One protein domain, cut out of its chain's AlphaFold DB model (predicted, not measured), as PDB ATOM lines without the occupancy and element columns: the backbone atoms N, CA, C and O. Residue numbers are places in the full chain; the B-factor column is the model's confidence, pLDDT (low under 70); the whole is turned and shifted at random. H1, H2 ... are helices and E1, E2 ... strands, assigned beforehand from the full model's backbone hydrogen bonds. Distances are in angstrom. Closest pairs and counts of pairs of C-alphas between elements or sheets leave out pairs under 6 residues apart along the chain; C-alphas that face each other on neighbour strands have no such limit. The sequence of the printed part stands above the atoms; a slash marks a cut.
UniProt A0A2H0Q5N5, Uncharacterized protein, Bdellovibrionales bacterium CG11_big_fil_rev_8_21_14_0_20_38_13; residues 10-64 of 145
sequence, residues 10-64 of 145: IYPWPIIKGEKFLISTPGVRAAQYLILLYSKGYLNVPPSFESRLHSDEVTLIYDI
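What this domain is: This is residues 10 to 64 of the 145 residues of an uncharacterized protein of Bdellovibrionales bacterium CG11_big_fil_rev_8_21_14_0_20_38_13 (UniProt A0A2H0Q5N5). A twisted sheet of two hairpins side by side, E1 with E2 and E3 with E4, has H1 packed over E1 and E2, in two layers. The 55 printed residues hold, in order, E1, E2, H1, E3 and E4; the mixed sheet runs E1 E2 E4 E3, and the class is mixed. The whole is compact, radius of gyration of the C-alphas 10.6 A, spans 29 by 24 by 17 A.

Where its parts are: E1, residues 10 to 16, 17.0 A, begins at C-alpha 10 (272.489, 547.739, 441.821). E2 is residues 19 to 25, 19.3 A; H1, 28 to 39, 16.3 A; E3, 51 to 53, 6.6 A. E4, residues 60 to 63, 9.4 A, ends at C-alpha 63 (269.567, 540.141, 437.852).

How they stand to each other: Within hydrogen-bond range are N 11 and O 23, 2.9 A, in antiparallel E1 and E2; N 62 and O 22, 2.7 A, in parallel E2 and E4; N 61 and O 52, 2.8 A, in antiparallel E4 and E3. H1, every O i to N i+4 pair within range, is on the sheet, height 8.5 A; its closest C-alphas to E2 are Ala 31 and Thr 25, 5.8 A.

The domain as a whole: The printed part has no cut. The H1 to E3 link is long. Residues 14 to 20, 45 to 51 and 64 have pLDDT under 70.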
ATOM      1  N   ILE A  10     271.294 548.491 442.194       83.25
ATOM      2  CA  ILE A  10     272.489 547.739 441.821       83.25
ATOM      3  C   ILE A  10     273.549 547.894 442.919       83.25
ATOM      4  O   ILE A  10     273.942 549.017 443.248       83.25
ATOM      5  N   TYR A  11     274.032 546.772 443.451       84.00
ATOM      6  CA  TYR A  11     275.031 546.709 444.522       84.00
ATOM      7  C   TYR A  11     276.281 545.947 444.078       84.00
ATOM      8  O   TYR A  11     276.164 544.987 443.318       84.00
ATOM      9  N   PRO A  12     277.482 546.327 444.546       80.56
ATOM     10  CA  PRO A  12     278.697 545.589 444.231       80.56
ATOM     11  C   PRO A  12     278.683 544.211 444.890       80.56
ATOM     12  O   PRO A  12     278.460 544.096 446.094       80.56
ATOM     13  N   TRP A  13     278.973 543.174 444.112       76.50
ATOM     14  CA  TRP A  13     279.224 541.827 444.608       76.50
ATOM     15  C   TRP A  13     280.737 541.556 444.494       76.50
ATOM     16  O   TRP A  13     281.315 541.814 443.434       76.50
ATOM     17  N   PRO A  14     281.427 541.121 445.572       67.81
ATOM     18  CA  PRO A  14     282.847 540.774 445.535       67.81
ATOM     19  C   PRO A  14     283.252 539.909 444.338       67.81
ATOM     20  O   PRO A  14     282.494 539.060 443.879       67.81
ATOM     21  N   ILE A  15     284.481 540.138 443.865       64.31
ATOM     22  CA  ILE A  15     285.062 539.464 442.701       64.31
ATOM     23  C   ILE A  15     285.104 537.956 442.948       64.31
ATOM     24  O   ILE A  15     285.751 537.496 443.889       64.31
ATOM     25  N   ILE A  16     284.467 537.183 442.071       63.72
ATOM     26  CA  ILE A  16     284.523 535.720 442.091       63.72
ATOM     27  C   ILE A  16     285.274 535.286 440.837       63.72
ATOM     28  O   ILE A  16     284.923 535.672 439.728       63.72
ATOM     29  N   LYS A  17     286.340 534.495 441.015       61.50
ATOM     30  CA  LYS A  17     287.171 533.963 439.914       61.50
ATOM     31  C   LYS A  17     287.720 535.035 438.950       61.50
ATOM     32  O   LYS A  17     287.944 534.755 437.781       61.50
ATOM     33  N   GLY A  18     287.984 536.243 439.453       60.00
ATOM     34  CA  GLY A  18     288.575 537.339 438.671       60.00
ATOM     35  C   GLY A  18     287.567 538.236 437.950       60.00
ATOM     36  O   GLY A  18     287.966 539.244 437.373       60.00
ATOM     37  N   GLU A  19     286.272 537.939 438.038       63.62
ATOM     38  CA  GLU A  19     285.225 538.716 437.382       63.62
ATOM     39  C   GLU A  19     284.505 539.642 438.377       63.62
ATOM     40  O   GLU A  19     284.202 539.264 439.513       63.62
ATOM     41  N   LYS A  20     284.269 540.897 437.966       66.44
ATOM     42  CA  LYS A  20     283.547 541.903 438.760       66.44
ATOM     43  C   LYS A  20     282.058 541.811 438.488       66.44
ATOM     44  O   LYS A  20     281.632 541.917 437.340       66.44
ATOM     45  N   PHE A  21     281.284 541.701 439.556       71.75
ATOM     46  CA  PHE A  21     279.856 541.455 439.482       71.75
ATOM     47  C   PHE A  21     279.074 542.520 440.244       71.75
ATOM     48  O   PHE A  21     279.509 543.019 441.284       71.75
ATOM     49  N   LEU A  22     277.898 542.873 439.732       79.94
ATOM     50  CA  LEU A  22     276.925 543.701 440.440       79.94
ATOM     51  C   LEU A  22     275.635 542.912 440.631       79.94
ATOM     52  O   LEU A  22     275.241 542.207 439.722       79.94
ATOM     53  N   ILE A  23     274.938 543.046 441.753       81.19
ATOM     54  CA  ILE A  23     273.661 542.367 441.992       81.19
ATOM     55  C   ILE A  23     272.501 543.364 442.034       81.19
ATOM     56  O   ILE A  23     272.601 544.416 442.665       81.19
ATOM     57  N   SER A  24     271.406 543.036 441.351       83.19
ATOM     58  CA  SER A  24     270.186 543.844 441.264       83.19
ATOM     59  C   SER A  24     269.140 543.370 442.278       83.19
ATOM     60  O   SER A  24     268.518 542.311 442.121       83.19
ATOM     61  N   THR A  25     268.927 544.143 443.344       82.62
ATOM     62  CA  THR A  25     268.037 543.773 444.459       82.62
ATOM     63  C   THR A  25     267.038 544.881 444.802       82.62
ATOM     64  O   THR A  25     267.321 546.056 444.574       82.62
ATOM     65  N   PRO A  26     265.885 544.554 445.405       80.31
ATOM     66  CA  PRO A  26     264.901 545.555 445.828       80.31
ATOM     67  C   PRO A  26     265.413 546.566 446.875       80.31
ATOM     68  O   PRO A  26     264.874 547.663 446.979       80.31
ATOM     69  N   GLY A  27     266.471 546.224 447.623       82.69
ATOM     70  CA  GLY A  27     267.041 547.076 448.667       82.69
ATOM     71  C   GLY A  27     268.383 546.575 449.212       82.69
ATOM     72  O   GLY A  27     268.827 545.461 448.914       82.69
ATOM     73  N   VAL A  28     269.037 547.412 450.027       81.31
ATOM     74  CA  VAL A  28     270.423 547.194 450.491       81.31
ATOM     75  C   VAL A  28     270.564 545.961 451.370       81.31
ATOM     76  O   VAL A  28     271.501 545.187 451.190       81.31
ATOM     77  N   ARG A  29     269.599 545.718 452.263       79.44
ATOM     78  CA  ARG A  29     269.597 544.528 453.116       79.44
ATOM     79  C   ARG A  29     269.532 543.261 452.269       79.44
ATOM     80  O   ARG A  29     270.383 542.393 452.416       79.44
ATOM     81  N   ALA A  30     268.600 543.183 451.317       80.56
ATOM     82  CA  ALA A  30     268.494 542.037 450.412       80.56
ATOM     83  C   ALA A  30     269.813 541.763 449.660       80.56
ATOM     84  O   ALA A  30     270.213 540.605 449.528       80.56
ATOM     85  N   ALA A  31     270.524 542.816 449.234       83.25
ATOM     86  CA  ALA A  31     271.851 542.675 448.636       83.25
ATOM     87  C   ALA A  31     272.884 542.119 449.621       83.25
ATOM     88  O   ALA A  31     273.577 541.164 449.282       83.25
ATOM     89  N   GLN A  32     272.968 542.671 450.836       80.75
ATOM     90  CA  GLN A  32     273.900 542.209 451.871       80.75
ATOM     91  C   GLN A  32     273.714 540.721 452.176       80.75
ATOM     92  O   GLN A  32     274.692 539.974 452.190       80.75
ATOM     93  N   TYR A  33     272.465 540.279 452.334       79.81
ATOM     94  CA  TYR A  33     272.152 538.872 452.558       79.81
ATOM     95  C   TYR A  33     272.610 537.999 451.396       79.81
ATOM     96  O   TYR A  33     273.365 537.058 451.607       79.81
ATOM     97  N   LEU A  34     272.221 538.312 450.162       81.06
ATOM     98  CA  LEU A  34     272.631 537.498 449.018       81.06
ATOM     99  C   LEU A  34     274.143 537.446 448.837       81.06
ATOM    100  O   LEU A  34     274.683 536.364 448.628       81.06
ATOM    101  N   ILE A  35     274.822 538.590 448.942       80.62
ATOM    102  CA  ILE A  35     276.280 538.668 448.835       80.62
ATOM    103  C   ILE A  35     276.928 537.748 449.868       80.62
ATOM    104  O   ILE A  35     277.813 536.967 449.515       80.62
ATOM    105  N   LEU A  36     276.460 537.792 451.118       78.50
ATOM    106  CA  LEU A  36     276.957 536.924 452.177       78.50
ATOM    107  C   LEU A  36     276.739 535.449 451.829       78.50
ATOM    108  O   LEU A  36     277.685 534.663 451.854       78.50
ATOM    109  N   LEU A  37     275.525 535.082 451.423       77.94
ATOM    110  CA  LEU A  37     275.174 533.695 451.127       77.94
ATOM    111  C   LEU A  37     275.948 533.111 449.945       77.94
ATOM    112  O   LEU A  37     276.410 531.970 450.013       77.94
ATOM    113  N   TYR A  38     276.148 533.899 448.894       78.25
ATOM    114  CA  TYR A  38     277.011 533.519 447.785       78.25
ATOM    115  C   TYR A  38     278.479 533.409 448.206       78.25
ATOM    116  O   TYR A  38     279.142 532.438 447.850       78.25
ATOM    117  N   SER A  39     278.993 534.368 448.986       75.69
ATOM    118  CA  SER A  39     280.399 534.373 449.427       75.69
ATOM    119  C   SER A  39     280.768 533.167 450.294       75.69
ATOM    120  O   SER A  39     281.930 532.768 450.344       75.69
ATOM    121  N   LYS A  40     279.775 532.573 450.962       75.81
ATOM    122  CA  LYS A  40     279.917 531.382 451.804       75.81
ATOM    123  C   LYS A  40     279.606 530.076 451.075       75.81
ATOM    124  O   LYS A  40     279.728 529.016 451.674       75.81
ATOM    125  N   GLY A  41     279.213 530.136 449.801       73.56
ATOM    126  CA  GLY A  41     278.885 528.951 449.009       73.56
ATOM    127  C   GLY A  41     277.557 528.286 449.385       73.56
ATOM    128  O   GLY A  41     277.330 527.143 449.005       73.56
ATOM    129  N   TYR A  42     276.663 528.977 450.104       76.06
ATOM    130  CA  TYR A  42     275.328 528.441 450.415       76.06
ATOM    131  C   TYR A  42     274.400 528.435 449.199       76.06
ATOM    132  O   TYR A  42     273.457 527.643 449.126       76.06
ATOM    133  N   LEU A  43     274.663 529.340 448.257       76.00
ATOM    134  CA  LEU A  43     273.926 529.473 447.011       76.00
ATOM    135  C   LEU A  43     274.814 529.056 445.854       76.00
ATOM    136  O   LEU A  43     275.959 529.499 445.744       76.00
ATOM    137  N   ASN A  44     274.243 528.269 444.950       71.94
ATOM    138  CA  ASN A  44     274.859 528.089 443.650       71.94
ATOM    139  C   ASN A  44     274.757 529.392 442.872       71.94
ATOM    140  O   ASN A  44     273.696 530.006 442.823       71.94
ATOM    141  N   VAL A  45     275.855 529.761 442.224       65.62
ATOM    142  CA  VAL A  45     275.908 530.758 441.154       65.62
ATOM    143  C   VAL A  45     275.338 530.057 439.907       65.62
ATOM    144  O   VAL A  45     276.051 529.220 439.348       65.62
ATOM    145  N   PRO A  46     274.061 530.248 439.496       57.78
ATOM    146  CA  PRO A  46     273.546 529.611 438.295       57.78
ATOM    147  C   PRO A  46     274.427 529.892 437.071       57.78
ATOM    148  O   PRO A  46     274.927 531.001 436.899       57.78
ATOM    149  N   PRO A  47     274.597 528.894 436.191       50.38
ATOM    150  CA  PRO A  47     275.460 529.009 435.016       50.38
ATOM    151  C   PRO A  47     274.925 529.992 433.962       50.38
ATOM    152  O   PRO A  47     275.657 530.369 433.055       50.38
ATOM    153  N   SER A  48     273.657 530.400 434.070       51.22
ATOM    154  CA  SER A  48     272.956 531.267 433.123       51.22
ATOM    155  C   SER A  48     272.164 532.342 433.868       51.22
ATOM    156  O   SER A  48     270.930 532.352 433.850       51.22
ATOM    157  N   PHE A  49     272.851 533.212 434.601       58.50
ATOM    158  CA  PHE A  49     272.197 534.436 435.044       58.50
ATOM    159  C   PHE A  49     271.834 535.271 433.819       58.50
ATOM    160  O   PHE A  49     272.637 535.403 432.897       58.50
ATOM    161  N   GLU A  50     270.629 535.835 433.810       55.19
ATOM    162  CA  GLU A  50     270.277 536.896 432.874       55.19
ATOM    163  C   GLU A  50     271.150 538.102 433.237       55.19
ATOM    164  O   GLU A  50     270.865 538.853 434.167       55.19
ATOM    165  N   SER A  51     272.307 538.196 432.587       64.69
ATOM    166  CA  SER A  51     273.263 539.265 432.815       64.69
ATOM    167  C   SER A  51     273.071 540.344 431.764       64.69
ATOM    168  O   SER A  51     273.144 540.064 430.566       64.69
ATOM    169  N   ARG A  52     272.889 541.585 432.202       71.88
ATOM    170  CA  ARG A  52     273.014 542.758 431.330       71.88
ATOM    171  C   ARG A  52     274.327 543.465 431.617       71.88
ATOM    172  O   ARG A  52     274.809 543.465 432.748       71.88
ATOM    173  N   LEU A  53     274.897 544.088 430.595       70.94
ATOM    174  CA  LEU A  53     276.069 544.931 430.779       70.94
ATOM    175  C   LEU A  53     275.674 546.197 431.544       70.94
ATOM    176  O   LEU A  53     274.652 546.832 431.267       70.94
ATOM    177  N   HIS A  54     276.489 546.558 432.529       75.75
ATOM    178  CA  HIS A  54     276.464 547.878 433.136       75.75
ATOM    179  C   HIS A  54     276.823 548.933 432.077       75.75
ATOM    180  O   HIS A  54     277.349 548.620 431.012       75.75
ATOM    181  N   SER A  55     276.558 550.211 432.356       75.75
ATOM    182  CA  SER A  55     276.808 551.283 431.377       75.75
ATOM    183  C   SER A  55     278.285 551.502 431.041       75.75
ATOM    184  O   SER A  55     278.590 552.377 430.245       75.75
ATOM    185  N   ASP A  56     279.191 550.834 431.751       75.25
ATOM    186  CA  ASP A  56     280.619 550.826 431.440       75.25
ATOM    187  C   ASP A  56     280.983 549.762 430.392       75.25
ATOM    188  O   ASP A  56     282.154 549.641 430.063       75.25
ATOM    189  N   GLU A  57     279.998 548.996 429.904       74.31
ATOM    190  CA  GLU A  57     280.122 547.936 428.893       74.31
ATOM    191  C   GLU A  57     281.069 546.785 429.275       74.31
ATOM    192  O   GLU A  57     281.325 545.893 428.469       74.31
ATOM    193  N   VAL A  58     281.554 546.761 430.520       72.88
ATOM    194  CA  VAL A  58     282.544 545.792 431.013       72.88
ATOM    195  C   VAL A  58     282.000 545.007 432.200       72.88
ATOM    196  O   VAL A  58     282.245 543.809 432.323       72.88
ATOM    197  N   THR A  59     281.266 545.662 433.096       72.12
ATOM    198  CA  THR A  59     280.789 545.037 434.328       72.12
ATOM    199  C   THR A  59     279.452 544.343 434.086       72.12
ATOM    200  O   THR A  59     278.505 544.957 433.597       72.12
ATOM    201  N   LEU A  60     279.333 543.076 434.479       74.75
ATOM    202  CA  LEU A  60     278.069 542.343 434.393       74.75
ATOM    203  C   LEU A  60     277.173 542.662 435.597       74.75
ATOM    204  O   LEU A  60     277.592 542.559 436.755       74.75
ATOM    205  N   ILE A  61     275.924 543.033 435.315       74.38
ATOM    206  CA  ILE A  61     274.855 543.131 436.306       74.38
ATOM    207  C   ILE A  61     274.105 541.805 436.324       74.38
ATOM    208  O   ILE A  61     273.553 541.378 435.315       74.38
ATOM    209  N   TYR A  62     274.058 541.204 437.501       74.25
ATOM    210  CA  TYR A  62     273.307 540.014 437.841       74.25
ATOM    211  C   TYR A  62     271.920 540.418 438.290       74.25
ATOM    212  O   TYR A  62     271.724 540.922 439.403       74.25
ATOM    213  N   ASP A  63     270.949 540.155 437.430       71.06
ATOM    214  CA  ASP A  63     269.567 540.141 437.852       71.06
ATOM    215  C   ASP A  63     269.310 538.803 438.568       71.06
ATOM    216  O   ASP A  63     269.670 537.720 438.094       71.06
ATOM    217  N   ILE A  64     268.785 538.876 439.797       68.25
ATOM    218  CA  ILE A  64     268.471 537.662 440.557       68.25
ATOM    219  C   ILE A  64     267.424 536.891 439.744       68.25
ATOM    220  O   ILE A  64     266.431 537.511 439.354       68.25
TER     221      ILE A  64